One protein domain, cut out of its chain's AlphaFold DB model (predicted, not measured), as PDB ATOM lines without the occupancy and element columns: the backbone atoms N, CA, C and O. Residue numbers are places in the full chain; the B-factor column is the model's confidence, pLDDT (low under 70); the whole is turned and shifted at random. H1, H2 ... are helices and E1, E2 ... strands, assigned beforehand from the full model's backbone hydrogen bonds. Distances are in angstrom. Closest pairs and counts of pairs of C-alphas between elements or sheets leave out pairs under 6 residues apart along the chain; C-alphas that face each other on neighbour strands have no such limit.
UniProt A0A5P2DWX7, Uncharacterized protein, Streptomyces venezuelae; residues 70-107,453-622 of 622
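This is residues 70 to 107 and 453 to 622 of the 622 residues of an uncharacterized protein of Streptomyces venezuelae (UniProt A0A5P2DWX7). One strongly twisted sheet of six strands makes the core, with the long helix H6 and the helix H3 side by side over one face and the short helices H5 and H7 over the other. H1 comes near the beginning of H6 at one end of this body, while H2 lies far out to one side, and residues 97 to 107 and 609 to 619 stick out. The printed part has 208 residues, with seven named helices and six named strands in the order H1 H2 H3 E1 E2 E3 H4 H5 E4 H6 E5 H7 E6. The sheet runs E3 E2 E1 E4 E6 E5, all antiparallel, and the class is mixed, helices and strands. The whole is compact, with a radius of gyration of the C-alphas of 18.0 A and spans of 52 by 50 by 28 A.

H1, residues 70 to 78, is close to but not clearly touching H6, residues 544 to 566; their closest C-alphas, of Leu 71 and Gly 544, are 6.9 A apart. H2, residues 91 to 105, is apart from both. H3, residues 464 to 476, touches H6 at residues 560 to 565 of H6 alone, with a shallow tilt of 24 degrees, opposite ways; the closest C-alphas, of Met 473 and Ile 561, are 5.6 A apart. E1, residues 480 to 485, E2, residues 495 to 500, and E3, residues 503 to 508, form a meander, each strand the antiparallel neighbour of the one before. The hairpin E1 and E2 has N 497 and O 483 at 2.7 A, and the hairpin E2 and E3 has N 500 and O 503 at 2.8 A, both within hydrogen-bond range. The sheet curls round H3. H4, residues 513 to 519, only grazes the sheet and touches H5, residues 524 to 528, where the C-alphas of Pro 513 and Ala 527 are closest, 4.7 A apart. H5 is on the opposite face from H6, at a height of 8.9 A over the sheet. E4, residues 531 to 536, pairs with E1 through N 534 and O 482, 2.8 A. H6 lies over E4 and E6, residues 598 to 604, at a height of 9.1 A, and runs along the strands, at 4 degrees to E4 on the local plane. E4, H6 and E5, residues 571 to 576, form a split strand-helix-strand unit, two strands running the same way with E6 between them; its crossover is right-handed. E6 pairs with E4 through N 600 and O 533, 2.9 A, and with E5 through N 601 and O 574, 2.8 A. H7, residues 581 to 588, is on the same face as H5 and stands up from the sheet at 54 degrees; it touches H4, with the C-alphas of Ala 519 and Leu 583 closest, 5.7 A apart. Every O i to N i+4 pair is within hydrogen-bond range in H1, H2, H4 and H6; in H3 it is 8 of 9, in H5 0 of 1 with 2 of 2 O i to N i+3 pairs, and in H7 1 of 4 with 3 of 5.

H1 begins at C-alpha 70, (-99.476, 84.550, 37.147), and measures 12.5 A. H2 measures 21.3 A, H3 18.9 A and H6 33.1 A. E6, the longest strand, measures 20.1 A and ends at C-alpha 604, (-93.931, 42.008, 39.938).

Residues 108 to 452 are not printed, and C-alphas 107 and 453 are 26.4 A apart across this cut. The link H1 to H2, 12 residues, is long. The two C-alphas farthest apart, of Pro 542 and Gly 613, are 56.1 A apart. The mean pLDDT of the printed part is 86.5; residue 489, residues 592 to 593 and residues 607 to 622 are under 70.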
ATOM      1  N   PHE A  70     -98.441  85.365  37.772       88.12
ATOM      2  CA  PHE A  70     -99.476  84.550  37.147       88.12
ATOM      3  C   PHE A  70     -99.164  83.051  37.241       88.12
ATOM      4  O   PHE A  70    -100.062  82.250  37.517       88.12
ATOM      5  N   LEU A  71     -97.895  82.664  37.084       88.94
ATOM      6  CA  LEU A  71     -97.459  81.281  37.228       88.94
ATOM      7  C   LEU A  71     -97.730  80.741  38.639       88.94
ATOM      8  O   LEU A  71     -98.207  79.616  38.773       88.94
ATOM      9  N   ALA A  72     -97.490  81.506  39.701       87.50
ATOM     10  CA  ALA A  72     -97.794  81.113  41.074       87.50
ATOM     11  C   ALA A  72     -99.303  80.914  41.288       87.50
ATOM     12  O   ALA A  72     -99.713  79.919  41.898       87.50
ATOM     13  N   HIS A  73    -100.140  81.798  40.735       86.88
ATOM     14  CA  HIS A  73    -101.596  81.617  40.734       86.88
ATOM     15  C   HIS A  73    -102.021  80.361  39.970       86.88
ATOM     16  O   HIS A  73    -102.817  79.566  40.473       86.88
ATOM     17  N   TYR A  74    -101.454  80.145  38.786       90.31
ATOM     18  CA  TYR A  74    -101.701  78.956  37.985       90.31
ATOM     19  C   TYR A  74    -101.289  77.683  38.731       90.31
ATOM     20  O   TYR A  74    -102.050  76.719  38.793       90.31
ATOM     21  N   ARG A  75    -100.113  77.664  39.362       88.38
ATOM     22  CA  ARG A  75     -99.641  76.532  40.170       88.38
ATOM     23  C   ARG A  75    -100.620  76.221  41.298       88.38
ATOM     24  O   ARG A  75    -101.015  75.068  41.434       88.38
ATOM     25  N   ARG A  76    -101.092  77.239  42.025       86.06
ATOM     26  CA  ARG A  76    -102.100  77.083  43.088       86.06
ATOM     27  C   ARG A  76    -103.410  76.489  42.571       86.06
ATOM     28  O   ARG A  76    -103.932  75.568  43.188       86.06
ATOM     29  N   LEU A  77    -103.889  76.955  41.417       87.25
ATOM     30  CA  LEU A  77    -105.102  76.440  40.772       87.25
ATOM     31  C   LEU A  77    -105.000  74.937  40.441       87.25
ATOM     32  O   LEU A  77    -106.009  74.234  40.422       87.25
ATOM     33  N   ASN A  78    -103.782  74.439  40.211       87.94
ATOM     34  CA  ASN A  78    -103.511  73.047  39.861       87.94
ATOM     35  C   ASN A  78    -103.316  72.105  41.054       87.94
ATOM     36  O   ASN A  78    -103.426  70.889  40.864       87.94
ATOM     37  N   LEU A  79    -102.990  72.628  42.238       84.62
ATOM     38  CA  LEU A  79    -102.837  71.825  43.453       84.62
ATOM     39  C   LEU A  79    -104.192  71.248  43.856       84.62
ATOM     40  O   LEU A  79    -105.183  71.972  43.809       84.62
ATOM     41  N   ASP A  80    -104.239  69.976  44.257       83.62
ATOM     42  CA  ASP A  80    -105.433  69.308  44.796       83.62
ATOM     43  C   ASP A  80    -106.664  69.382  43.900       83.62
ATOM     44  O   ASP A  80    -107.794  69.589  44.361       83.62
ATOM     45  N   TYR A  81    -106.438  69.228  42.598       86.56
ATOM     46  CA  TYR A  81    -107.530  69.143  41.644       86.56
ATOM     47  C   TYR A  81    -108.490  68.000  42.042       86.56
ATOM     48  O   TYR A  81    -108.019  66.894  42.332       86.56
ATOM     49  N   PRO A  82    -109.817  68.236  42.078       88.19
ATOM     50  CA  PRO A  82    -110.796  67.277  42.583       88.19
ATOM     51  C   PRO A  82    -111.056  66.172  41.553       88.19
ATOM     52  O   PRO A  82    -112.066  66.161  40.850       88.19
ATOM     53  N   PHE A  83    -110.113  65.245  41.433       90.19
ATOM     54  CA  PHE A  83    -110.275  64.070  40.591       90.19
ATOM     55  C   PHE A  83    -111.423  63.183  41.082       90.19
ATOM     56  O   PHE A  83    -111.681  63.083  42.282       90.19
ATOM     57  N   LEU A  84    -112.065  62.483  40.144       91.81
ATOM     58  CA  LEU A  84    -112.919  61.352  40.486       91.81
ATOM     59  C   LEU A  84    -112.069  60.276  41.173       91.81
ATOM     60  O   LEU A  84    -111.039  59.858  40.639       91.81
ATOM     61  N   ASP A  85    -112.509  59.834  42.347       93.31
ATOM     62  CA  ASP A  85    -111.871  58.753  43.091       93.31
ATOM     63  C   ASP A  85    -112.353  57.405  42.542       93.31
ATOM     64  O   ASP A  85    -113.484  56.984  42.785       93.31
ATOM     65  N   TYR A  86    -111.493  56.715  41.798       92.88
ATOM     66  CA  TYR A  86    -111.788  55.424  41.177       92.88
ATOM     67  C   TYR A  86    -111.898  54.253  42.163       92.88
ATOM     68  O   TYR A  86    -112.190  53.136  41.740       92.88
ATOM     69  N   SER A  87    -111.690  54.476  43.463       89.88
ATOM     70  CA  SER A  87    -112.038  53.489  44.490       89.88
ATOM     71  C   SER A  87    -113.537  53.487  44.803       89.88
ATOM     72  O   SER A  87    -114.052  52.508  45.340       89.88
ATOM     73  N   VAL A  88    -114.252  54.549  44.417       93.69
ATOM     74  CA  VAL A  88    -115.704  54.666  44.551       93.69
ATOM     75  C   VAL A  88    -116.380  54.055  43.324       93.69
ATOM     76  O   VAL A  88    -116.114  54.444  42.187       93.69
ATOM     77  N   GLU A  89    -117.295  53.112  43.550       88.94
ATOM     78  CA  GLU A  89    -117.957  52.337  42.490       88.94
ATOM     79  C   GLU A  89    -118.662  53.222  41.445       88.94
ATOM     80  O   GLU A  89    -118.532  52.999  40.239       88.94
ATOM     81  N   THR A  90    -119.322  54.292  41.895       93.81
ATOM     82  CA  THR A  90    -120.056  55.229  41.031       93.81
ATOM     83  C   THR A  90    -119.153  56.157  40.214       93.81
ATOM     84  O   THR A  90    -119.602  56.700  39.204       93.81
ATOM     85  N   SER A  91    -117.871  56.320  40.567       92.50
ATOM     86  CA  SER A  91    -116.952  57.214  39.841       92.50
ATOM     87  C   SER A  91    -116.721  56.773  38.399       92.50
ATOM     88  O   SER A  91    -116.593  57.609  37.508       92.50
ATOM     89  N   HIS A  92    -116.714  55.464  38.135       89.31
ATOM     90  CA  HIS A  92    -116.604  54.947  36.770       89.31
ATOM     91  C   HIS A  92    -117.831  55.283  35.917       89.31
ATOM     92  O   HIS A  92    -117.705  55.541  34.721       89.31
ATOM     93  N   GLU A  93    -119.024  55.261  36.508       92.75
ATOM     94  CA  GLU A  93    -120.261  55.662  35.837       92.75
ATOM     95  C   GLU A  93    -120.304  57.167  35.605       92.75
ATOM     96  O   GLU A  93    -120.646  57.589  34.502       92.75
ATOM     97  N   ALA A  94    -119.871  57.956  36.587       93.81
ATOM     98  CA  ALA A  94    -119.757  59.401  36.465       93.81
ATOM     99  C   ALA A  94    -118.765  59.815  35.361       93.81
ATOM    100  O   ALA A  94    -119.129  60.624  34.508       93.81
ATOM    101  N   ASP A  95    -117.560  59.224  35.310       92.75
ATOM    102  CA  ASP A  95    -116.580  59.474  34.232       92.75
ATOM    103  C   ASP A  95    -117.174  59.107  32.867       92.75
ATOM    104  O   ASP A  95    -117.096  59.872  31.909       92.75
ATOM    105  N   ARG A  96    -117.850  57.955  32.776       91.50
ATOM    106  CA  ARG A  96    -118.507  57.513  31.539       91.50
ATOM    107  C   ARG A  96    -119.597  58.470  31.075       91.50
ATOM    108  O   ARG A  96    -119.604  58.815  29.897       91.50
ATOM    109  N   ALA A  97    -120.486  58.887  31.971       94.56
ATOM    110  CA  ALA A  97    -121.563  59.819  31.655       94.56
ATOM    111  C   ALA A  97    -121.009  61.188  31.234       94.56
ATOM    112  O   ALA A  97    -121.507  61.793  30.284       94.56
ATOM    113  N   LEU A  98    -119.938  61.644  31.889       92.56
ATOM    114  CA  LEU A  98    -119.227  62.863  31.515       92.56
ATOM    115  C   LEU A  98    -118.660  62.764  30.090       92.56
ATOM    116  O   LEU A  98    -118.901  63.647  29.265       92.56
ATOM    117  N   MET A  99    -117.970  61.666  29.775       92.94
ATOM    118  CA  MET A  99    -117.402  61.429  28.446       92.94
ATOM    119  C   MET A  99    -118.475  61.248  27.360       92.94
ATOM    120  O   MET A  99    -118.286  61.724  26.240       92.94
ATOM    121  N   ASP A 100    -119.612  60.624  27.679       94.31
ATOM    122  CA  ASP A 100    -120.778  60.551  26.787       94.31
ATOM    123  C   ASP A 100    -121.327  61.955  26.488       94.31
ATOM    124  O   ASP A 100    -121.597  62.285  25.332       94.31
ATOM    125  N   GLY A 101    -121.409  62.819  27.505       93.88
ATOM    126  CA  GLY A 101    -121.776  64.226  27.342       93.88
ATOM    127  C   GLY A 101    -120.794  65.000  26.457       93.88
ATOM    128  O   GLY A 101    -121.206  65.823  25.639       93.88
ATOM    129  N   TYR A 102    -119.492  64.729  26.556       92.62
ATOM    130  CA  TYR A 102    -118.500  65.339  25.663       92.62
ATOM    131  C   TYR A 102    -118.650  64.855  24.224       92.62
ATOM    132  O   TYR A 102    -118.652  65.682  23.314       92.62
ATOM    133  N   ALA A 103    -118.838  63.550  24.024       92.69
ATOM    134  CA  ALA A 103    -119.050  62.963  22.706       92.69
ATOM    135  C   ALA A 103    -120.334  63.480  22.031       92.69
ATOM    136  O   ALA A 103    -120.354  63.660  20.814       92.69
ATOM    137  N   ALA A 104    -121.381  63.776  22.808       93.81
ATOM    138  CA  ALA A 104    -122.609  64.393  22.304       93.81
ATOM    139  C   ALA A 104    -122.401  65.836  21.801       93.81
ATOM    140  O   ALA A 104    -123.121  66.281  20.912       93.81
ATOM    141  N   ASN A 105    -121.408  66.552  22.342       88.06
ATOM    142  CA  ASN A 105    -121.069  67.921  21.933       88.06
ATOM    143  C   ASN A 105    -120.068  67.981  20.767       88.06
ATOM    144  O   ASN A 105    -119.889  69.040  20.170       88.06
ATOM    145  N   GLY A 106    -119.400  66.872  20.445       89.25
ATOM    146  CA  GLY A 106    -118.437  66.805  19.353       89.25
ATOM    147  C   GLY A 106    -117.645  65.500  19.338       89.25
ATOM    148  O   GLY A 106    -117.344  64.913  20.381       89.25
ATOM    149  N   ALA A 107    -117.278  65.057  18.134       91.12
ATOM    150  CA  ALA A 107    -116.416  63.895  17.960       91.12
ATOM    151  C   ALA A 107    -115.034  64.135  18.601       91.12
ATOM    152  O   ALA A 107    -114.551  65.271  18.601       91.12
ATOM    153  N   THR A 453     -97.533  49.617  29.786       92.56
ATOM    154  CA  THR A 453     -98.017  50.139  31.068       92.56
ATOM    155  C   THR A 453     -98.810  49.029  31.725       92.56
ATOM    156  O   THR A 453     -99.788  48.546  31.156       92.56
ATOM    157  N   HIS A 454     -98.372  48.606  32.903       93.31
ATOM    158  CA  HIS A 454     -98.988  47.511  33.632       93.31
ATOM    159  C   HIS A 454    -100.102  48.038  34.532       93.31
ATOM    160  O   HIS A 454     -99.979  49.091  35.149       93.31
ATOM    161  N   ARG A 455    -101.203  47.290  34.588       92.06
ATOM    162  CA  ARG A 455    -102.349  47.545  35.479       92.06
ATOM    163  C   ARG A 455    -102.723  46.291  36.277       92.06
ATOM    164  O   ARG A 455    -103.840  46.160  36.754       92.06
ATOM    165  N   ALA A 456    -101.800  45.338  36.366       90.81
ATOM    166  CA  ALA A 456    -101.983  44.086  37.083       90.81
ATOM    167  C   ALA A 456    -100.641  43.649  37.667       90.81
ATOM    168  O   ALA A 456     -99.712  43.298  36.934       90.81
ATOM    169  N   PHE A 457    -100.562  43.669  38.991       92.00
ATOM    170  CA  PHE A 457     -99.376  43.288  39.741       92.00
ATOM    171  C   PHE A 457     -99.656  42.042  40.580       92.00
ATOM    172  O   PHE A 457    -100.800  41.740  40.935       92.00
ATOM    173  N   SER A 458     -98.615  41.266  40.828       88.12
ATOM    174  CA  SER A 458     -98.618  40.163  41.781       88.12
ATOM    175  C   SER A 458     -98.435  40.702  43.200       88.12
ATOM    176  O   SER A 458     -97.839  41.756  43.383       88.12
ATOM    177  N   GLU A 459     -98.895  39.957  44.202       83.88
ATOM    178  CA  GLU A 459     -98.575  40.227  45.615       83.88
ATOM    179  C   GLU A 459     -97.126  39.853  45.960       83.88
ATOM    180  O   GLU A 459     -96.621  40.186  47.029       83.88
ATOM    181  N   ARG A 460     -96.437  39.148  45.054       86.75
ATOM    182  CA  ARG A 460     -95.021  38.824  45.231       86.75
ATOM    183  C   ARG A 460     -94.188  40.112  45.243       86.75
ATOM    184  O   ARG A 460     -94.365  40.934  44.340       86.75
ATOM    185  N   PRO A 461     -93.253  40.259  46.199       86.75
ATOM    186  CA  PRO A 461     -92.302  41.358  46.191       86.75
ATOM    187  C   PRO A 461     -91.484  41.397  44.902       86.75
ATOM    188  O   PRO A 461     -91.170  40.357  44.315       86.75
ATOM    189  N   LEU A 462     -91.081  42.606  44.518       89.44
ATOM    190  CA  LEU A 462     -90.131  42.824  43.438       89.44
ATOM    191  C   LEU A 462     -88.822  42.059  43.706       89.44
ATOM    192  O   LEU A 462     -88.275  42.111  44.809       89.44
ATOM    193  N   GLY A 463     -88.315  41.354  42.693       88.62
ATOM    194  CA  GLY A 463     -87.055  40.620  42.794       88.62
ATOM    195  C   GLY A 463     -85.854  41.549  43.006       88.62
ATOM    196  O   GLY A 463     -85.867  42.706  42.583       88.62
ATOM    197  N   ARG A 464     -84.789  41.025  43.631       89.31
ATOM    198  CA  ARG A 464     -83.566  41.791  43.936       89.31
ATOM    199  C   ARG A 464     -82.953  42.436  42.692       89.31
ATOM    200  O   ARG A 464     -82.628  43.611  42.726       89.31
ATOM    201  N   GLU A 465     -82.859  41.704  41.582       88.62
ATOM    202  CA  GLU A 465     -82.289  42.227  40.330       88.62
ATOM    203  C   GLU A 465     -83.088  43.415  39.771       88.62
ATOM    204  O   GLU A 465     -82.501  44.426  39.373       88.62
ATOM    205  N   SER A 466     -84.422  43.331  39.779       90.12
ATOM    206  CA  SER A 466     -85.298  44.401  39.294       90.12
ATOM    207  C   SER A 466     -85.263  45.620  40.226       90.12
ATOM    208  O   SER A 466     -85.326  46.756  39.753       90.12
ATOM    209  N   LEU A 467     -85.116  45.409  41.539       91.62
ATOM    210  CA  LEU A 467     -84.915  46.492  42.504       91.62
ATOM    211  C   LEU A 467     -83.540  47.156  42.329       91.62
ATOM    212  O   LEU A 467     -83.469  48.382  42.271       91.62
ATOM    213  N   ASP A 468     -82.469  46.383  42.140       90.56
ATOM    214  CA  ASP A 468     -81.131  46.910  41.840       90.56
ATOM    215  C   ASP A 468     -81.152  47.737  40.542       90.56
ATOM    216  O   ASP A 468     -80.540  48.805  40.454       90.56
ATOM    217  N   ALA A 469     -81.883  47.268  39.525       90.25
ATOM    218  CA  ALA A 469     -82.092  48.005  38.282       90.25
ATOM    219  C   ALA A 469     -82.852  49.316  38.516       90.25
ATOM    220  O   ALA A 469     -82.404  50.359  38.039       90.25
ATOM    221  N   LEU A 470     -83.938  49.293  39.294       93.38
ATOM    222  CA  LEU A 470     -84.673  50.499  39.675       93.38
ATOM    223  C   LEU A 470     -83.751  51.503  40.381       93.38
ATOM    224  O   LEU A 470     -83.680  52.652  39.954       93.38
ATOM    225  N   LEU A 471     -82.998  51.085  41.401       92.56
ATOM    226  CA  LEU A 471     -82.088  51.966  42.142       92.56
ATOM    227  C   LEU A 471     -81.016  52.585  41.234       92.56
ATOM    228  O   LEU A 471     -80.759  53.786  41.334       92.56
ATOM    229  N   ARG A 472     -80.447  51.809  40.298       90.56
ATOM    230  CA  ARG A 472     -79.526  52.341  39.278       90.56
ATOM    231  C   ARG A 472     -80.197  53.391  38.398       90.56
ATOM    232  O   ARG A 472     -79.593  54.424  38.137       90.56
ATOM    233  N   MET A 473     -81.439  53.167  37.964       92.25
ATOM    234  CA  MET A 473     -82.162  54.153  37.150       92.25
ATOM    235  C   MET A 473     -82.409  55.440  37.930       92.25
ATOM    236  O   MET A 473     -82.106  56.526  37.432       92.25
ATOM    237  N   LEU A 474     -82.865  55.322  39.176       93.25
ATOM    238  CA  LEU A 474     -83.110  56.451  40.074       93.25
ATOM    239  C   LEU A 474     -81.831  57.217  40.450       93.25
ATOM    240  O   LEU A 474     -81.911  58.385  40.822       93.25
ATOM    241  N   ALA A 475     -80.646  56.621  40.325       90.25
ATOM    242  CA  ALA A 475     -79.389  57.355  40.469       90.25
ATOM    243  C   ALA A 475     -79.126  58.308  39.285       90.25
ATOM    244  O   ALA A 475     -78.419  59.297  39.444       90.25
ATOM    245  N   THR A 476     -79.719  58.049  38.114       88.62
ATOM    246  CA  THR A 476     -79.490  58.835  36.886       88.62
ATOM    247  C   THR A 476     -80.565  59.881  36.587       88.62
ATOM    248  O   THR A 476     -80.361  60.707  35.697       88.62
ATOM    249  N   VAL A 477     -81.705  59.852  37.289       90.81
ATOM    250  CA  VAL A 477     -82.800  60.807  37.041       90.81
ATOM    251  C   VAL A 477     -82.411  62.218  37.467       90.81
ATOM    252  O   VAL A 477     -81.721  62.405  38.476       90.81
ATOM    253  N   ARG A 478     -82.869  63.222  36.724       90.25
ATOM    254  CA  ARG A 478     -82.550  64.631  37.012       90.25
ATOM    255  C   ARG A 478     -83.560  65.281  37.951       90.25
ATOM    256  O   ARG A 478     -83.193  66.171  38.709       90.25
ATOM    257  N   SER A 479     -84.804  64.814  37.932       90.62
ATOM    258  CA  SER A 479     -85.853  65.244  38.852       90.62
ATOM    259  C   SER A 479     -85.478  64.923  40.296       90.62
ATOM    260  O   SER A 479     -84.756  63.958  40.578       90.62
ATOM    261  N   GLU A 480     -86.010  65.706  41.233       92.25
ATOM    262  CA  GLU A 480     -85.983  65.283  42.626       92.25
ATOM    263  C   GLU A 480     -86.828  64.015  42.767       92.25
ATOM    264  O   GLU A 480     -87.874  63.874  42.133       92.25
ATOM    265  N   VAL A 481     -86.363  63.075  43.587       94.62
ATOM    266  CA  VAL A 481     -87.048  61.803  43.772       94.62
ATOM    267  C   VAL A 481     -87.218  61.457  45.243       94.62
ATOM    268  O   VAL A 481     -86.325  61.669  46.076       94.62
ATOM    269  N   ARG A 482     -88.389  60.909  45.563       95.75
ATOM    270  CA  ARG A 482     -88.630  60.136  46.783       95.75
ATOM    271  C   ARG A 482     -88.923  58.700  46.388       95.75
ATOM    272  O   ARG A 482     -89.682  58.464  45.454       95.75
ATOM    273  N   LEU A 483     -88.308  57.753  47.081       96.81
ATOM    274  CA  LEU A 483     -88.516  56.328  46.860       96.81
ATOM    275  C   LEU A 483     -89.250  55.747  48.059       96.81
ATOM    276  O   LEU A 483     -88.719  55.764  49.162       96.81
ATOM    277  N   SER A 484     -90.437  55.204  47.845       96.75
ATOM    278  CA  SER A 484     -91.171  54.441  48.849       96.75
ATOM    279  C   SER A 484     -91.056  52.951  48.538       96.75
ATOM    280  O   SER A 484     -91.521  52.508  47.490       96.75
ATOM    281  N   LEU A 485     -90.445  52.177  49.433       96.06
ATOM    282  CA  LEU A 485     -90.334  50.718  49.357       96.06
ATOM    283  C   LEU A 485     -91.367  50.081  50.286       96.06
ATOM    284  O   LEU A 485     -91.263  50.212  51.505       96.06
ATOM    285  N   LEU A 486     -92.355  49.397  49.710       92.50
ATOM    286  CA  LEU A 486     -93.454  48.763  50.450       92.50
ATOM    287  C   LEU A 486     -93.096  47.343  50.876       92.50
ATOM    288  O   LEU A 486     -93.542  46.866  51.911       92.50
ATOM    289  N   HIS A 487     -92.274  46.683  50.068       84.06
ATOM    290  CA  HIS A 487     -91.733  45.363  50.340       84.06
ATOM    291  C   HIS A 487     -90.232  45.410  50.084       84.06
ATOM    292  O   HIS A 487     -89.796  46.012  49.102       84.06
ATOM    293  N   SER A 488     -89.445  44.767  50.946       71.56
ATOM    294  CA  SER A 488     -88.002  44.669  50.757       71.56
ATOM    295  C   SER A 488     -87.545  43.216  50.665       71.56
ATOM    296  O   SER A 488     -87.822  42.406  51.545       71.56
ATOM    297  N   GLY A 489     -86.827  42.916  49.581       68.56
ATOM    298  CA  GLY A 489     -85.940  41.759  49.442       68.56
ATOM    299  C   GLY A 489     -84.482  42.193  49.230       68.56
ATOM    300  O   GLY A 489     -83.720  41.496  48.562       68.56
ATOM    301  N   HIS A 490     -84.123  43.386  49.712       79.62
ATOM    302  CA  HIS A 490     -82.841  44.062  49.493       79.62
ATOM    303  C   HIS A 490     -82.299  44.607  50.825       79.62
ATOM    304  O   HIS A 490     -82.994  44.599  51.834       79.62
ATOM    305  N   GLU A 491     -81.070  45.123  50.835       80.31
ATOM    306  CA  GLU A 491     -80.466  45.777  52.011       80.31
ATOM    307  C   GLU A 491     -81.235  47.025  52.479       80.31
ATOM    308  O   GLU A 491     -81.120  47.439  53.628       80.31
ATOM    309  N   LEU A 492     -82.032  47.633  51.593       84.25
ATOM    310  CA  LEU A 492     -82.895  48.750  51.959       84.25
ATOM    311  C   LEU A 492     -84.184  48.187  52.532       84.25
ATOM    312  O   LEU A 492     -84.939  47.554  51.804       84.25
ATOM    313  N   GLU A 493     -84.444  48.429  53.810       91.56
ATOM    314  CA  GLU A 493     -85.697  48.047  54.459       91.56
ATOM    315  C   GLU A 493     -86.924  48.752  53.847       91.56
ATOM    316  O   GLU A 493     -86.836  49.626  52.982       91.56
ATOM    317  N   THR A 494     -88.116  48.380  54.304       95.12
ATOM    318  CA  THR A 494     -89.333  49.113  53.951       95.12
ATOM    319  C   THR A 494     -89.303  50.523  54.551       95.12
ATOM    320  O   THR A 494     -89.080  50.726  55.754       95.12
ATOM    321  N   GLY A 495     -89.571  51.527  53.727       95.81
ATOM    322  CA  GLY A 495     -89.521  52.924  54.139       95.81
ATOM    323  C   GLY A 495     -89.720  53.884  52.980       95.81
ATOM    324  O   GLY A 495     -89.718  53.480  51.818       95.81
ATOM    325  N   THR A 496     -89.836  55.165  53.304       96.81
ATOM    326  CA  THR A 496     -89.684  56.247  52.335       96.81
ATOM    327  C   THR A 496     -88.288  56.839  52.462       96.81
ATOM    328  O   THR A 496     -87.809  57.120  53.562       96.81
ATOM    329  N   TYR A 497     -87.640  57.046  51.323       95.75
ATOM    330  CA  TYR A 497     -86.256  57.463  51.193       95.75
ATOM    331  C   TYR A 497     -86.137  58.701  50.307       95.75
ATOM    332  O   TYR A 497     -86.834  58.852  49.301       95.75
ATOM    333  N   ARG A 498     -85.195  59.572  50.658       94.12
ATOM    334  CA  ARG A 498     -84.724  60.683  49.832       94.12
ATOM    335  C   ARG A 498     -83.342  60.346  49.284       94.12
ATOM    336  O   ARG A 498     -82.495  59.842  50.020       94.12
ATOM    337  N   ARG A 499     -83.111  60.675  48.013       92.00
ATOM    338  CA  ARG A 499     -81.786  60.577  47.393       92.00
ATOM    339  C   ARG A 499     -80.834  61.624  47.984       92.00
ATOM    340  O   ARG A 499     -81.209  62.787  48.113       92.00
ATOM    341  N   THR A 500     -79.621  61.213  48.328       90.31
ATOM    342  CA  THR A 500     -78.511  62.062  48.790       90.31
ATOM    343  C   THR A 500     -77.259  61.760  47.966       90.31
ATOM    344  O   THR A 500     -77.220  60.758  47.252       90.31
ATOM    345  N   ASP A 501     -76.214  62.583  48.089       84.19
ATOM    346  CA  ASP A 501     -74.946  62.370  47.368       84.19
ATOM    347  C   ASP A 501     -74.284  61.021  47.710       84.19
ATOM    348  O   ASP A 501     -73.571  60.446  46.892       84.19
ATOM    349  N   GLY A 502     -74.557  60.487  48.908       82.69
ATOM    350  CA  GLY A 502     -74.056  59.196  49.391       82.69
ATOM    351  C   GLY A 502     -75.021  58.015  49.230       82.69
ATOM    352  O   GLY A 502     -74.738  56.948  49.770       82.69
ATOM    353  N   GLY A 503     -76.167  58.178  48.552       89.38
ATOM    354  CA  GLY A 503     -77.147  57.106  48.338       89.38
ATOM    355  C   GLY A 503     -78.570  57.472  48.768       89.38
ATOM    356  O   GLY A 503     -79.167  58.409  48.240       89.38
ATOM    357  N   TRP A 504     -79.151  56.695  49.687       93.88
ATOM    358  CA  TRP A 504     -80.549  56.834  50.110       93.88
ATOM    359  C   TRP A 504     -80.656  57.040  51.619       93.88
ATOM    360  O   TRP A 504     -80.248  56.188  52.401       93.88
ATOM    361  N   ALA A 505     -81.256  58.156  52.030       93.94
ATOM    362  CA  ALA A 505     -81.550  58.448  53.429       93.94
ATOM    363  C   ALA A 505     -83.035  58.208  53.712       93.94
ATOM    364  O   ALA A 505     -83.892  58.775  53.031       93.94
ATOM    365  N   ARG A 506     -83.354  57.386  54.717       94.75
ATOM    366  CA  ARG A 506     -84.740  57.146  55.143       94.75
ATOM    367  C   ARG A 506     -85.310  58.421  55.766       94.75
ATOM    368  O   ARG A 506     -84.701  58.992  56.664       94.75
ATOM    369  N   VAL A 507     -86.469  58.860  55.286       94.50
ATOM    370  CA  VAL A 507     -87.168  60.077  55.743       94.50
ATOM    371  C   VAL A 507     -88.513  59.778  56.399       94.50
ATOM    372  O   VAL A 507     -89.093  60.659  57.022       94.50
ATOM    373  N   GLY A 508     -89.009  58.545  56.288       94.25
ATOM    374  CA  GLY A 508     -90.281  58.152  56.883       94.25
ATOM    375  C   GLY A 508     -90.582  56.658  56.745       94.25
ATOM    376  O   GLY A 508     -89.800  55.918  56.132       94.25
ATOM    377  N   PRO A 509     -91.701  56.197  57.327       95.69
ATOM    378  CA  PRO A 509     -92.206  54.845  57.116       95.69
ATOM    379  C   PRO A 509     -92.637  54.633  55.658       95.69
ATOM    380  O   PRO A 509     -92.803  55.586  54.901       95.69
ATOM    381  N   ALA A 510     -92.806  53.370  55.262       95.12
ATOM    382  CA  ALA A 510     -93.388  53.053  53.966       95.12
ATOM    383  C   ALA A 510     -94.886  53.402  53.979       95.12
ATOM    384  O   ALA A 510     -95.566  53.032  54.940       95.12
ATOM    385  N   PRO A 511     -95.413  54.057  52.934       95.88
ATOM    386  CA  PRO A 511     -96.845  54.240  52.786       95.88
ATOM    387  C   PRO A 511     -97.527  52.889  52.556       95.88
ATOM    388  O   PRO A 511     -97.002  52.007  51.873       95.88
ATOM    389  N   THR A 512     -98.719  52.731  53.107       95.38
ATOM    390  CA  THR A 512     -99.571  51.566  52.875       95.38
ATOM    391  C   THR A 512    -100.087  51.542  51.429       95.38
ATOM    392  O   THR A 512    -100.256  52.598  50.807       95.38
ATOM    393  N   PRO A 513    -100.432  50.361  50.880       94.00
ATOM    394  CA  PRO A 513    -101.060  50.269  49.562       94.00
ATOM    395  C   PRO A 513    -102.314  51.146  49.417       94.00
ATOM    396  O   PRO A 513    -102.510  51.780  48.383       94.00
ATOM    397  N   GLY A 514    -103.135  51.239  50.471       95.38
ATOM    398  CA  GLY A 514    -104.333  52.081  50.480       95.38
ATOM    399  C   GLY A 514    -104.029  53.582  50.458       95.38
ATOM    400  O   GLY A 514    -104.762  54.343  49.833       95.38
ATOM    401  N   GLU A 515    -102.944  54.029  51.094       95.94
ATOM    402  CA  GLU A 515    -102.502  55.426  51.008       95.94
ATOM    403  C   GLU A 515    -102.033  55.790  49.602       95.94
ATOM    404  O   GLU A 515    -102.408  56.842  49.087       95.94
ATOM    405  N   ILE A 516    -101.284  54.898  48.951       95.69
ATOM    406  CA  ILE A 516    -100.850  55.088  47.561       95.69
ATOM    407  C   ILE A 516    -102.055  55.098  46.628       95.69
ATOM    408  O   ILE A 516    -102.130  55.952  45.748       95.69
ATOM    409  N   GLN A 517    -103.018  54.199  46.844       95.69
ATOM    410  CA  GLN A 517    -104.252  54.166  46.069       95.69
ATOM    411  C   GLN A 517    -105.030  55.476  46.191       95.69
ATOM    412  O   GLN A 517    -105.407  56.039  45.165       95.69
ATOM    413  N   ARG A 518    -105.228  56.000  47.406       95.06
ATOM    414  CA  ARG A 518    -105.894  57.298  47.611       95.06
ATOM    415  C   ARG A 518    -105.121  58.444  46.963       95.06
ATOM    416  O   ARG A 518    -105.715  59.255  46.258       95.06
ATOM    417  N   ALA A 519    -103.798  58.480  47.138       94.62
ATOM    418  CA  ALA A 519    -102.950  59.482  46.500       94.62
ATOM    419  C   ALA A 519    -103.020  59.402  44.967       94.62
ATOM    420  O   ALA A 519    -102.981  60.433  44.311       94.62
ATOM    421  N   ALA A 520    -103.179  58.206  44.396       95.44
ATOM    422  CA  ALA A 520    -103.341  57.949  42.968       95.44
ATOM    423  C   ALA A 520    -104.814  57.863  42.534       95.44
ATOM    424  O   ALA A 520    -105.162  57.042  41.681       95.44
ATOM    425  N   ILE A 521    -105.671  58.704  43.120       94.69
ATOM    426  CA  ILE A 521    -107.078  58.909  42.738       94.69
ATOM    427  C   ILE A 521    -107.909  57.616  42.702       94.69
ATOM    428  O   ILE A 521    -108.752  57.421  41.830       94.69
ATOM    429  N   GLY A 522    -107.631  56.689  43.616       94.69
ATOM    430  CA  GLY A 522    -108.395  55.455  43.778       94.69
ATOM    431  C   GLY A 522    -107.999  54.305  42.857       94.69
ATOM    432  O   GLY A 522    -108.625  53.247  42.900       94.69
ATOM    433  N   GLN A 523    -106.968  54.462  42.024       92.69
ATOM    434  CA  GLN A 523    -106.645  53.486  40.983       92.69
ATOM    435  C   GLN A 523    -106.284  52.099  41.557       92.69
ATOM    436  O   GLN A 523    -105.237  51.952  42.192       92.69
ATOM    437  N   PRO A 524    -107.082  51.046  41.296       89.69
ATOM    438  CA  PRO A 524    -107.021  49.791  42.053       89.69
ATOM    439  C   PRO A 524    -105.729  48.998  41.843       89.69
ATOM    440  O   PRO A 524    -105.262  48.296  42.735       89.69
ATOM    441  N   TRP A 525    -105.097  49.128  40.677       88.62
ATOM    442  CA  TRP A 525    -103.838  48.442  40.383       88.62
ATOM    443  C   TRP A 525    -102.651  48.963  41.192       88.62
ATOM    444  O   TRP A 525    -101.632  48.283  41.263       88.62
ATOM    445  N   THR A 526    -102.763  50.132  41.821       91.25
ATOM    446  CA  THR A 526    -101.688  50.651  42.674       91.25
ATOM    447  C   THR A 526    -101.489  49.833  43.950       91.25
ATOM    448  O   THR A 526    -100.387  49.822  44.493       91.25
ATOM    449  N   ALA A 527    -102.499  49.063  44.369       85.81
ATOM    450  CA  ALA A 527    -102.434  48.227  45.564       85.81
ATOM    451  C   ALA A 527    -101.381  47.104  45.485       85.81
ATOM    452  O   ALA A 527    -100.894  46.647  46.512       85.81
ATOM    453  N   GLY A 528    -101.014  46.659  44.277       87.88
ATOM    454  CA  GLY A 528    -100.010  45.605  44.077       87.88
ATOM    455  C   GLY A 528     -98.594  46.119  43.791       87.88
ATOM    456  O   GLY A 528     -97.727  45.344  43.392       87.88
ATOM    457  N   ILE A 529     -98.344  47.422  43.933       93.62
ATOM    458  CA  ILE A 529     -97.017  48.006  43.721       93.62
ATOM    459  C   ILE A 529     -96.078  47.616  44.878       93.62
ATOM    460  O   ILE A 529     -96.448  47.668  46.046       93.62
ATOM    461  N   SER A 530     -94.832  47.259  44.560       94.44
ATOM    462  CA  SER A 530     -93.789  46.967  45.555       94.44
ATOM    463  C   SER A 530     -92.921  48.183  45.889       94.44
ATOM    464  O   SER A 530     -92.423  48.291  47.009       94.44
ATOM    465  N   ALA A 531     -92.731  49.090  44.930       95.88
ATOM    466  CA  ALA A 531     -91.957  50.314  45.092       95.88
ATOM    467  C   ALA A 531     -92.579  51.470  44.300       95.88
ATOM    468  O   ALA A 531     -93.020  51.285  43.165       95.88
ATOM    469  N   VAL A 532     -92.573  52.673  44.868       96.94
ATOM    470  CA  VAL A 532     -93.001  53.902  44.190       96.94
ATOM    471  C   VAL A 532     -91.845  54.886  44.127       96.94
ATOM    472  O   VAL A 532     -91.305  55.275  45.159       96.94
ATOM    473  N   ALA A 533     -91.504  55.330  42.921       97.38
ATOM    474  CA  ALA A 533     -90.699  56.524  42.722       97.38
ATOM    475  C   ALA A 533     -91.625  57.724  42.486       97.38
ATOM    476  O   ALA A 533     -92.358  57.779  41.498       97.38
ATOM    477  N   TRP A 534     -91.585  58.682  43.405       97.00
ATOM    478  CA  TRP A 534     -92.259  59.970  43.300       97.00
ATOM    479  C   TRP A 534     -91.295  60.955  42.649       97.00
ATOM    480  O   TRP A 534     -90.372  61.445  43.303       97.00
ATOM    481  N   LEU A 535     -91.473  61.206  41.354       96.44
ATOM    482  CA  LEU A 535     -90.679  62.185  40.618       96.44
ATOM    483  C   LEU A 535     -91.283  63.568  40.830       96.44
ATOM    484  O   LEU A 535     -92.466  63.778  40.570       96.44
ATOM    485  N   ILE A 536     -90.487  64.503  41.328       93.50
ATOM    486  CA  ILE A 536     -90.946  65.832  41.715       93.50
ATOM    487  C   ILE A 536     -90.345  66.841  40.737       93.50
ATOM    488  O   ILE A 536     -89.116  66.991  40.701       93.50
ATOM    489  N   PRO A 537     -91.177  67.534  39.942       90.94
ATOM    490  CA  PRO A 537     -90.700  68.587  39.065       90.94
ATOM    491  C   PRO A 537     -90.099  69.715  39.905       90.94
ATOM    492  O   PRO A 537     -90.714  70.215  40.849       90.94
ATOM    493  N   ARG A 538     -88.874  70.110  39.553       85.00
ATOM    494  CA  ARG A 538     -88.161  71.235  40.158       85.00
ATOM    495  C   ARG A 538     -87.745  72.214  39.073       85.00
ATOM    496  O   ARG A 538     -86.822  71.936  38.314       85.00
ATOM    497  N   ALA A 539     -88.441  73.345  39.013       84.31
ATOM    498  CA  ALA A 539     -87.966  74.496  38.261       84.31
ATOM    499  C   ALA A 539     -86.681  75.012  38.926       84.31
ATOM    500  O   ALA A 539     -86.639  75.195  40.144       84.31
ATOM    501  N   THR A 540     -85.624  75.191  38.138       79.00
ATOM    502  CA  THR A 540     -84.332  75.720  38.604       79.00
ATOM    503  C   THR A 540     -84.341  77.240  38.713       79.00
ATOM    504  O   THR A 540     -83.535  77.803  39.446       79.00
ATOM    505  N   GLU A 541     -85.250  77.894  37.991       84.06
ATOM    506  CA  GLU A 541     -85.402  79.343  37.914       84.06
ATOM    507  C   GLU A 541     -86.895  79.705  37.974       84.06
ATOM    508  O   GLU A 541     -87.742  78.891  37.587       84.06
ATOM    509  N   PRO A 542     -87.260  80.905  38.458       82.75
ATOM    510  CA  PRO A 542     -88.613  81.424  38.293       82.75
ATOM    511  C   PRO A 542     -88.932  81.602  36.804       82.75
ATOM    512  O   PRO A 542     -88.088  82.083  36.057       82.75
ATOM    513  N   GLY A 543     -90.148  81.254  36.380       86.94
ATOM    514  CA  GLY A 543     -90.595  81.478  35.003       86.94
ATOM    515  C   GLY A 543     -91.270  80.273  34.355       86.94
ATOM    516  O   GLY A 543     -91.184  79.130  34.821       86.94
ATOM    517  N   GLY A 544     -91.973  80.546  33.257       89.19
ATOM    518  CA  GLY A 544     -92.752  79.552  32.525       89.19
ATOM    519  C   GLY A 544     -91.876  78.511  31.827       89.19
ATOM    520  O   GLY A 544     -92.249  77.334  31.794       89.19
ATOM    521  N   VAL A 545     -90.702  78.898  31.311       89.81
ATOM    522  CA  VAL A 545     -89.780  77.978  30.614       89.81
ATOM    523  C   VAL A 545     -89.207  76.941  31.573       89.81
ATOM    524  O   VAL A 545     -89.252  75.742  31.281       89.81
ATOM    525  N   SER A 546     -88.701  77.380  32.730       89.38
ATOM    526  CA  SER A 546     -88.124  76.474  33.731       89.38
ATOM    527  C   SER A 546     -89.182  75.518  34.291       89.38
ATOM    528  O   SER A 546     -88.943  74.312  34.399       89.38
ATOM    529  N   TRP A 547     -90.396  76.019  34.546       92.12
ATOM    530  CA  TRP A 547     -91.517  75.199  35.006       92.12
ATOM    531  C   TRP A 547     -91.947  74.137  33.980       92.12
ATOM    532  O   TRP A 547     -92.071  72.959  34.329       92.12
ATOM    533  N   GLN A 548     -92.111  74.502  32.701       93.75
ATOM    534  CA  GLN A 548     -92.439  73.523  31.653       93.75
ATOM    535  C   GLN A 548     -91.316  72.501  31.467       93.75
ATOM    536  O   GLN A 548     -91.582  71.300  31.368       93.75
ATOM    537  N   SER A 549     -90.062  72.957  31.481       92.12
ATOM    538  CA  SER A 549     -88.883  72.094  31.371       92.12
ATOM    539  C   SER A 549     -88.807  71.070  32.500       92.12
ATOM    540  O   SER A 549     -88.487  69.910  32.243       92.12
ATOM    541  N   ALA A 550     -89.155  71.453  33.730       93.12
ATOM    542  CA  ALA A 550     -89.185  70.540  34.869       93.12
ATOM    543  C   ALA A 550     -90.212  69.405  34.687       93.12
ATOM    544  O   ALA A 550     -89.921  68.248  34.996       93.12
ATOM    545  N   LEU A 551     -91.395  69.705  34.141       95.31
ATOM    546  CA  LEU A 551     -92.427  68.699  33.853       95.31
ATOM    547  C   LEU A 551     -92.034  67.778  32.694       95.31
ATOM    548  O   LEU A 551     -92.209  66.561  32.789       95.31
ATOM    549  N   VAL A 552     -91.448  68.341  31.636       95.81
ATOM    550  CA  VAL A 552     -90.860  67.559  30.539       95.81
ATOM    551  C   VAL A 552     -89.773  66.627  31.080       95.81
ATOM    552  O   VAL A 552     -89.759  65.439  30.755       95.81
ATOM    553  N   GLN A 553     -88.898  67.117  31.959       94.75
ATOM    554  CA  GLN A 553     -87.840  66.311  32.570       94.75
ATOM    555  C   GLN A 553     -88.396  65.166  33.430       94.75
ATOM    556  O   GLN A 553     -87.885  64.051  33.342       94.75
ATOM    557  N   CYS A 554     -89.475  65.384  34.186       95.44
ATOM    558  CA  CYS A 554     -90.165  64.304  34.902       95.44
ATOM    559  C   CYS A 554     -90.656  63.198  33.959       95.44
ATOM    560  O   CYS A 554     -90.498  62.016  34.268       95.44
ATOM    561  N   GLY A 555     -91.220  63.558  32.802       97.25
ATOM    562  CA  GLY A 555     -91.600  62.587  31.773       97.25
ATOM    563  C   GLY A 555     -90.405  61.808  31.227       97.25
ATOM    564  O   GLY A 555     -90.469  60.586  31.105       97.25
ATOM    565  N   ARG A 556     -89.281  62.494  30.988       96.62
ATOM    566  CA  ARG A 556     -88.043  61.844  30.540       96.62
ATOM    567  C   ARG A 556     -87.526  60.828  31.552       96.62
ATOM    568  O   ARG A 556     -87.299  59.668  31.218       96.62
ATOM    569  N   ASP A 557     -87.405  61.247  32.806       96.38
ATOM    570  CA  ASP A 557     -86.928  60.399  33.898       96.38
ATOM    571  C   ASP A 557     -87.834  59.176  34.103       96.38
ATOM    572  O   ASP A 557     -87.360  58.055  34.296       96.38
ATOM    573  N   ALA A 558     -89.148  59.367  33.999       97.56
ATOM    574  CA  ALA A 558     -90.109  58.283  34.105       97.56
ATOM    575  C   ALA A 558     -89.988  57.276  32.954       97.56
ATOM    576  O   ALA A 558     -90.010  56.067  33.203       97.56
ATOM    577  N   GLN A 559     -89.848  57.742  31.710       96.94
ATOM    578  CA  GLN A 559     -89.648  56.855  30.564       96.94
ATOM    579  C   GLN A 559     -88.342  56.077  30.680       96.94
ATOM    580  O   GLN A 559     -88.314  54.882  30.386       96.94
ATOM    581  N   ARG A 560     -87.276  56.723  31.163       95.12
ATOM    582  CA  ARG A 560     -85.996  56.067  31.431       95.12
ATOM    583  C   ARG A 560     -86.156  54.907  32.406       95.12
ATOM    584  O   ARG A 560     -85.696  53.806  32.110       95.12
ATOM    585  N   ILE A 561     -86.841  55.128  33.529       95.81
ATOM    586  CA  ILE A 561     -87.142  54.066  34.502       95.81
ATOM    587  C   ILE A 561     -87.949  52.947  33.829       95.81
ATOM    588  O   ILE A 561     -87.607  51.773  33.966       95.81
ATOM    589  N   ALA A 562     -88.990  53.295  33.066       95.75
ATOM    590  CA  ALA A 562     -89.842  52.313  32.401       95.75
ATOM    591  C   ALA A 562     -89.073  51.448  31.392       95.75
ATOM    592  O   ALA A 562     -89.254  50.233  31.383       95.75
ATOM    593  N   LEU A 563     -88.203  52.042  30.572       94.38
ATOM    594  CA  LEU A 563     -87.368  51.319  29.605       94.38
ATOM    595  C   LEU A 563     -86.278  50.490  30.292       94.38
ATOM    596  O   LEU A 563     -86.029  49.361  29.876       94.38
ATOM    597  N   GLY A 564     -85.682  51.011  31.370       93.12
ATOM    598  CA  GLY A 564     -84.713  50.291  32.202       93.12
ATOM    599  C   GLY A 564     -85.273  48.988  32.766       93.12
ATOM    600  O   GLY A 564     -84.590  47.968  32.801       93.12
ATOM    601  N   LEU A 565     -86.550  49.014  33.147       93.50
ATOM    602  CA  LEU A 565     -87.258  47.865  33.707       93.50
ATOM    603  C   LEU A 565     -87.961  47.000  32.650       93.50
ATOM    604  O   LEU A 565     -88.238  45.835  32.913       93.50
ATOM    605  N   ALA A 566     -88.219  47.518  31.444       90.25
ATOM    606  CA  ALA A 566     -88.909  46.784  30.377       90.25
ATOM    607  C   ALA A 566     -88.132  45.555  29.861       90.25
ATOM    608  O   ALA A 566     -88.731  44.670  29.242       90.25
ATOM    609  N   ALA A 567     -86.821  45.489  30.117       80.38
ATOM    610  CA  ALA A 567     -85.990  44.327  29.802       80.38
ATOM    611  C   ALA A 567     -86.291  43.102  30.683       80.38
ATOM    612  O   ALA A 567     -85.983  41.983  30.276       80.38
ATOM    613  N   ASP A 568     -86.894  43.300  31.856       87.75
ATOM    614  CA  ASP A 568     -87.317  42.223  32.744       87.75
ATOM    615  C   ASP A 568     -88.821  41.947  32.549       87.75
ATOM    616  O   ASP A 568     -89.666  42.751  32.958       87.75
ATOM    617  N   PRO A 569     -89.209  40.816  31.932       85.38
ATOM    618  CA  PRO A 569     -90.615  40.495  31.701       85.38
ATOM    619  C   PRO A 569     -91.392  40.225  32.999       85.38
ATOM    620  O   PRO A 569     -92.622  40.289  32.980       85.38
ATOM    621  N   SER A 570     -90.700  39.938  34.107       88.62
ATOM    622  CA  SER A 570     -91.306  39.747  35.427       88.62
ATOM    623  C   SER A 570     -91.607  41.066  36.142       88.62
ATOM    624  O   SER A 570     -92.313  41.063  37.150       88.62
ATOM    625  N   CYS A 571     -91.127  42.194  35.610       92.25
ATOM    626  CA  CYS A 571     -91.335  43.521  36.166       92.25
ATOM    627  C   CYS A 571     -92.474  44.258  35.445       92.25
ATOM    628  O   CYS A 571     -92.549  44.321  34.214       92.25
ATOM    629  N   GLY A 572     -93.379  44.827  36.235       94.25
ATOM    630  CA  GLY A 572     -94.436  45.718  35.786       94.25
ATOM    631  C   GLY A 572     -94.129  47.162  36.168       94.25
ATOM    632  O   GLY A 572     -93.651  47.435  37.267       94.25
ATOM    633  N   VAL A 573     -94.464  48.093  35.274       96.06
ATOM    634  CA  VAL A 573     -94.358  49.538  35.523       96.06
ATOM    635  C   VAL A 573     -95.694  50.213  35.233       96.06
ATOM    636  O   VAL A 573     -96.271  50.040  34.155       96.06
ATOM    637  N   PHE A 574     -96.167  50.996  36.195       96.00
ATOM    638  CA  PHE A 574     -97.336  51.860  36.111       96.00
ATOM    639  C   PHE A 574     -96.916  53.312  36.348       96.00
ATOM    640  O   PHE A 574     -96.032  53.569  37.157       96.00
ATOM    641  N   GLN A 575     -97.527  54.270  35.653       96.38
ATOM    642  CA  GLN A 575     -97.185  55.682  35.810       96.38
ATOM    643  C   GLN A 575     -98.451  56.541  35.819       96.38
ATOM    644  O   GLN A 575     -99.336  56.319  34.989       96.38
ATOM    645  N   SER A 576     -98.534  57.527  36.717       94.62
ATOM    646  CA  SER A 576     -99.696  58.425  36.821       94.62
ATOM    647  C   SER A 576     -99.311  59.843  37.250       94.62
ATOM    648  O   SER A 576     -98.661  60.003  38.285       94.62
ATOM    649  N   PRO A 577     -99.733  60.881  36.502       93.06
ATOM    650  CA  PRO A 577     -99.649  62.280  36.932       93.06
ATOM    651  C   PRO A 577    -100.915  62.745  37.677       93.06
ATOM    652  O   PRO A 577    -100.959  63.855  38.218       93.06
ATOM    653  N   ALA A 578    -101.963  61.915  37.682       92.50
ATOM    654  CA  ALA A 578    -103.188  62.165  38.420       92.50
ATOM    655  C   ALA A 578    -102.959  61.748  39.872       92.50
ATOM    656  O   ALA A 578    -102.976  60.554  40.187       92.50
ATOM    657  N   LEU A 579    -102.656  62.746  40.697       93.00
ATOM    658  CA  LEU A 579    -102.337  62.601  42.106       93.00
ATOM    659  C   LEU A 579    -103.101  63.638  42.922       93.00
ATOM    660  O   LEU A 579    -103.375  64.731  42.428       93.00
ATOM    661  N   VAL A 580    -103.387  63.286  44.169       92.50
ATOM    662  CA  VAL A 580    -103.947  64.176  45.186       92.50
ATOM    663  C   VAL A 580    -102.788  64.787  45.984       92.50
ATOM    664  O   VAL A 580    -102.169  64.098  46.795       92.50
ATOM    665  N   GLU A 581    -102.443  66.049  45.720       89.81
ATOM    666  CA  GLU A 581    -101.227  66.696  46.241       89.81
ATOM    667  C   GLU A 581    -101.121  66.775  47.761       89.81
ATOM    668  O   GLU A 581    -100.050  66.480  48.286       89.81
ATOM    669  N   HIS A 582    -102.184  67.144  48.473       89.50
ATOM    670  CA  HIS A 582    -102.158  67.266  49.933       89.50
ATOM    671  C   HIS A 582    -101.878  65.930  50.624       89.50
ATOM    672  O   HIS A 582    -101.433  65.905  51.767       89.50
ATOM    673  N   LEU A 583    -102.111  64.808  49.937       91.88
ATOM    674  CA  LEU A 583    -101.754  63.489  50.442       91.88
ATOM    675  C   LEU A 583    -100.276  63.156  50.215       91.88
ATOM    676  O   LEU A 583     -99.801  62.189  50.790       91.88
ATOM    677  N   LEU A 584     -99.525  63.909  49.405       91.12
ATOM    678  CA  LEU A 584     -98.130  63.581  49.098       91.12
ATOM    679  C   LEU A 584     -97.179  63.911  50.245       91.12
ATOM    680  O   LEU A 584     -96.283  63.111  50.511       91.12
ATOM    681  N   GLU A 585     -97.359  65.040  50.933       89.88
ATOM    682  CA  GLU A 585     -96.502  65.460  52.054       89.88
ATOM    683  C   GLU A 585     -96.305  64.353  53.106       89.88
ATOM    684  O   GLU A 585     -95.154  63.950  53.315       89.88
ATOM    685  N   PRO A 586     -97.363  63.759  53.698       90.25
ATOM    686  CA  PRO A 586     -97.190  62.699  54.692       90.25
ATOM    687  C   PRO A 586     -96.547  61.421  54.129       90.25
ATOM    688  O   PRO A 586     -95.894  60.691  54.872       90.25
ATOM    689  N   LEU A 587     -96.682  61.143  52.827       91.69
ATOM    690  CA  LEU A 587     -96.139  59.926  52.202       91.69
ATOM    691  C   LEU A 587     -94.667  60.061  51.815       91.69
ATOM    692  O   LEU A 587     -93.930  59.073  51.769       91.69
ATOM    693  N   THR A 588     -94.248  61.281  51.494       90.06
ATOM    694  CA  THR A 588     -92.972  61.562  50.825       90.06
ATOM    695  C   THR A 588     -92.023  62.415  51.668       90.06
ATOM    696  O   THR A 588     -90.831  62.505  51.351       90.06
ATOM    697  N   GLY A 589     -92.531  63.050  52.730       85.69
ATOM    698  CA  GLY A 589     -91.811  64.062  53.501       85.69
ATOM    699  C   GLY A 589     -91.483  65.309  52.675       85.69
ATOM    700  O   GLY A 589     -90.496  65.992  52.951       85.69
ATOM    701  N   LEU A 590     -92.229  65.561  51.596       80.25
ATOM    702  CA  LEU A 590     -92.117  66.791  50.823       80.25
ATOM    703  C   LEU A 590     -92.936  67.877  51.505       80.25
ATOM    704  O   LEU A 590     -94.111  67.666  51.757       80.25
ATOM    705  N   GLY A 591     -92.337  69.041  51.750       73.06
ATOM    706  CA  GLY A 591     -93.115  70.201  52.179       73.06
ATOM    707  C   GLY A 591     -94.096  70.663  51.096       73.06
ATOM    708  O   GLY A 591     -93.990  70.282  49.928       73.06
ATOM    709  N   THR A 592     -94.993  71.568  51.471       64.56
ATOM    710  CA  THR A 592     -96.095  72.091  50.640       64.56
ATOM    711  C   THR A 592     -95.675  72.852  49.369       64.56
ATOM    712  O   THR A 592     -96.499  73.118  48.496       64.56
ATOM    713  N   ALA A 593     -94.390  73.190  49.218       64.94
ATOM    714  CA  ALA A 593     -93.841  73.929  48.080       64.94
ATOM    715  C   ALA A 593     -93.359  72.999  46.945       64.94
ATOM    716  O   ALA A 593     -92.161  72.931  46.635       64.94
ATOM    717  N   HIS A 594     -94.277  72.259  46.321       77.06
ATOM    718  CA  HIS A 594     -93.967  71.405  45.170       77.06
ATOM    719  C   HIS A 594     -94.965  71.572  44.019       77.06
ATOM    720  O   HIS A 594     -96.158  71.776  44.231       77.06
ATOM    721  N   ASP A 595     -94.499  71.381  42.784       79.38
ATOM    722  CA  ASP A 595     -95.311  71.428  41.555       79.38
ATOM    723  C   ASP A 595     -96.073  70.118  41.286       79.38
ATOM    724  O   ASP A 595     -96.235  69.671  40.148       79.38
ATOM    725  N   GLY A 596     -96.523  69.495  42.376       84.31
ATOM    726  CA  GLY A 596     -97.038  68.135  42.460       84.31
ATOM    727  C   GLY A 596     -95.944  67.081  42.292       84.31
ATOM    728  O   GLY A 596     -94.762  67.350  42.487       84.31
ATOM    729  N   ALA A 597     -96.344  65.867  41.920       91.88
ATOM    730  CA  ALA A 597     -95.427  64.779  41.602       91.88
ATOM    731  C   ALA A 597     -95.909  63.990  40.380       91.88
ATOM    732  O   ALA A 597     -97.036  64.156  39.903       91.88
ATOM    733  N   TYR A 598     -95.043  63.112  39.889       96.00
ATOM    734  CA  TYR A 598     -95.358  62.075  38.929       96.00
ATOM    735  C   TYR A 598     -95.003  60.718  39.536       96.00
ATOM    736  O   TYR A 598     -93.855  60.463  39.899       96.00
ATOM    737  N   LEU A 599     -96.010  59.859  39.695       96.75
ATOM    738  CA  LEU A 599     -95.847  58.540  40.293       96.75
ATOM    739  C   LEU A 599     -95.331  57.556  39.245       96.75
ATOM    740  O   LEU A 599     -95.936  57.423  38.181       96.75
ATOM    741  N   VAL A 600     -94.274  56.818  39.586       97.94
ATOM    742  CA  VAL A 600     -93.808  55.624  38.871       97.94
ATOM    743  C   VAL A 600     -93.871  54.435  39.829       97.94
ATOM    744  O   VAL A 600     -93.031  54.276  40.712       97.94
ATOM    745  N   GLY A 601     -94.905  53.618  39.671       96.81
ATOM    746  CA  GLY A 601     -95.142  52.401  40.436       96.81
ATOM    747  C   GLY A 601     -94.487  51.187  39.792       96.81
ATOM    748  O   GLY A 601     -94.670  50.945  38.599       96.81
ATOM    749  N   VAL A 602     -93.761  50.406  40.585       96.50
ATOM    750  CA  VAL A 602     -93.027  49.218  40.144       96.50
ATOM    751  C   VAL A 602     -93.401  48.020  41.010       96.50
ATOM    752  O   VAL A 602     -93.418  48.102  42.237       96.50
ATOM    753  N   GLY A 603     -93.682  46.882  40.387       94.88
ATOM    754  CA  GLY A 603     -93.994  45.641  41.098       94.88
ATOM    755  C   GLY A 603     -93.845  44.428  40.194       94.88
ATOM    756  O   GLY A 603     -93.650  44.572  38.987       94.88
ATOM    757  N   SER A 604     -93.958  43.226  40.750       93.12
ATOM    758  CA  SER A 604     -93.931  42.008  39.938       93.12
ATOM    759  C   SER A 604     -95.150  41.946  39.018       93.12
ATOM    760  O   SER A 604     -96.294  42.008  39.472       93.12
ATOM    761  N   ALA A 605     -94.924  41.813  37.715       90.44
ATOM    762  CA  ALA A 605     -95.984  41.662  36.732       90.44
ATOM    763  C   ALA A 605     -96.743  40.352  36.982       90.44
ATOM    764  O   ALA A 605     -96.148  39.284  37.147       90.44
ATOM    765  N   ARG A 606     -98.076  40.415  36.986       84.50
ATOM    766  CA  ARG A 606     -98.892  39.199  36.957       84.50
ATOM    767  C   ARG A 606     -98.831  38.643  35.535       84.50
ATOM    768  O   ARG A 606     -99.215  39.340  34.596       84.50
ATOM    769  N   THR A 607     -98.343  37.415  35.358       65.12
ATOM    770  CA  THR A 607     -98.471  36.734  34.067       65.12
ATOM    771  C   THR A 607     -99.958  36.625  33.753       65.12
ATOM    772  O   THR A 607    -100.752  36.219  34.604       65.12
ATOM    773  N   ALA A 608    -100.363  37.044  32.554       52.19
ATOM    774  CA  ALA A 608    -101.713  36.766  32.093       52.19
ATOM    775  C   ALA A 608    -101.859  35.238  32.071       52.19
ATOM    776  O   ALA A 608    -101.178  34.567  31.296       52.19
ATOM    777  N   GLY A 609    -102.670  34.679  32.972       35.59
ATOM    778  CA  GLY A 609    -103.054  33.275  32.871       35.59
ATOM    779  C   GLY A 609    -103.722  33.021  31.513       35.59
ATOM    780  O   GLY A 609    -104.214  33.973  30.894       35.59
ATOM    781  N   PRO A 610    -103.756  31.768  31.022       32.53
ATOM    782  CA  PRO A 610    -104.573  31.444  29.859       32.53
ATOM    783  C   PRO A 610    -105.997  31.926  30.146       32.53
ATOM    784  O   PRO A 610    -106.504  31.703  31.245       32.53
ATOM    785  N   ALA A 611    -106.592  32.651  29.198       37.84
ATOM    786  CA  ALA A 611    -107.915  33.251  29.318       37.84
ATOM    787  C   ALA A 611    -108.969  32.169  29.618       37.84
ATOM    788  O   ALA A 611    -109.539  31.562  28.715       37.84
ATOM    789  N   GLY A 612    -109.179  31.886  30.900       27.28
ATOM    790  CA  GLY A 612    -110.127  30.908  31.399       27.28
ATOM    791  C   GLY A 612    -111.324  31.620  32.001       27.28
ATOM    792  O   GLY A 612    -111.195  32.275  33.028       27.28
ATOM    793  N   GLY A 613    -112.484  31.443  31.368       26.36
ATOM    794  CA  GLY A 613    -113.787  31.665  31.985       26.36
ATOM    795  C   GLY A 613    -114.327  33.086  31.864       26.36
ATOM    796  O   GLY A 613    -113.881  34.011  32.530       26.36
ATOM    797  N   ALA A 614    -115.352  33.224  31.031       32.72
ATOM    798  CA  ALA A 614    -116.203  34.391  30.917       32.72
ATOM    799  C   ALA A 614    -116.782  34.832  32.278       32.72
ATOM    800  O   ALA A 614    -117.812  34.339  32.722       32.72
ATOM    801  N   HIS A 615    -116.171  35.848  32.876       28.92
ATOM    802  CA  HIS A 615    -116.908  36.945  33.485       28.92
ATOM    803  C   HIS A 615    -116.445  38.214  32.781       28.92
ATOM    804  O   HIS A 615    -115.248  38.480  32.717       28.92
ATOM    805  N   GLY A 616    -117.392  38.933  32.174       29.06
ATOM    806  CA  GLY A 616    -117.155  40.102  31.332       29.06
ATOM    807  C   GLY A 616    -116.318  41.168  32.033       29.06
ATOM    808  O   GLY A 616    -116.843  42.066  32.692       29.06
ATOM    809  N   GLY A 617    -115.000  41.078  31.862       30.56
ATOM    810  CA  GLY A 617    -114.049  42.153  32.088       30.56
ATOM    811  C   GLY A 617    -114.210  43.162  30.967       30.56
ATOM    812  O   GLY A 617    -113.390  43.230  30.055       30.56
ATOM    813  N   ASP A 618    -115.332  43.870  31.015       31.94
ATOM    814  CA  ASP A 618    -115.654  44.963  30.120       31.94
ATOM    815  C   ASP A 618    -114.520  45.988  30.111       31.94
ATOM    816  O   ASP A 618    -113.832  46.180  31.118       31.94
ATOM    817  N   ALA A 619    -114.377  46.647  28.969       32.72
ATOM    818  CA  ALA A 619    -113.548  47.802  28.649       32.72
ATOM    819  C   ALA A 619    -113.526  48.923  29.725       32.72
ATOM    820  O   ALA A 619    -113.995  50.038  29.498       32.72
ATOM    821  N   ARG A 620    -112.963  48.667  30.908       33.81
ATOM    822  CA  ARG A 620    -112.866  49.627  32.015       33.81
ATOM    823  C   ARG A 620    -111.513  50.336  31.971       33.81
ATOM    824  O   ARG A 620    -110.497  49.809  32.416       33.81
ATOM    825  N   GLY A 621    -111.527  51.557  31.439       34.78
ATOM    826  CA  GLY A 621    -110.491  52.568  31.668       34.78
ATOM    827  C   GLY A 621    -109.499  52.781  30.522       34.78
ATOM    828  O   GLY A 621    -108.317  52.449  30.660       34.78
ATOM    829  N   CYS A 622    -109.963  53.381  29.424       30.42
ATOM    830  CA  CYS A 622    -109.165  54.243  28.540       30.42
ATOM    831  C   CYS A 622    -110.038  55.360  27.960       30.42
ATOM    832  O   CYS A 622    -111.218  55.086  27.657       30.42
TER     833      CYS A 622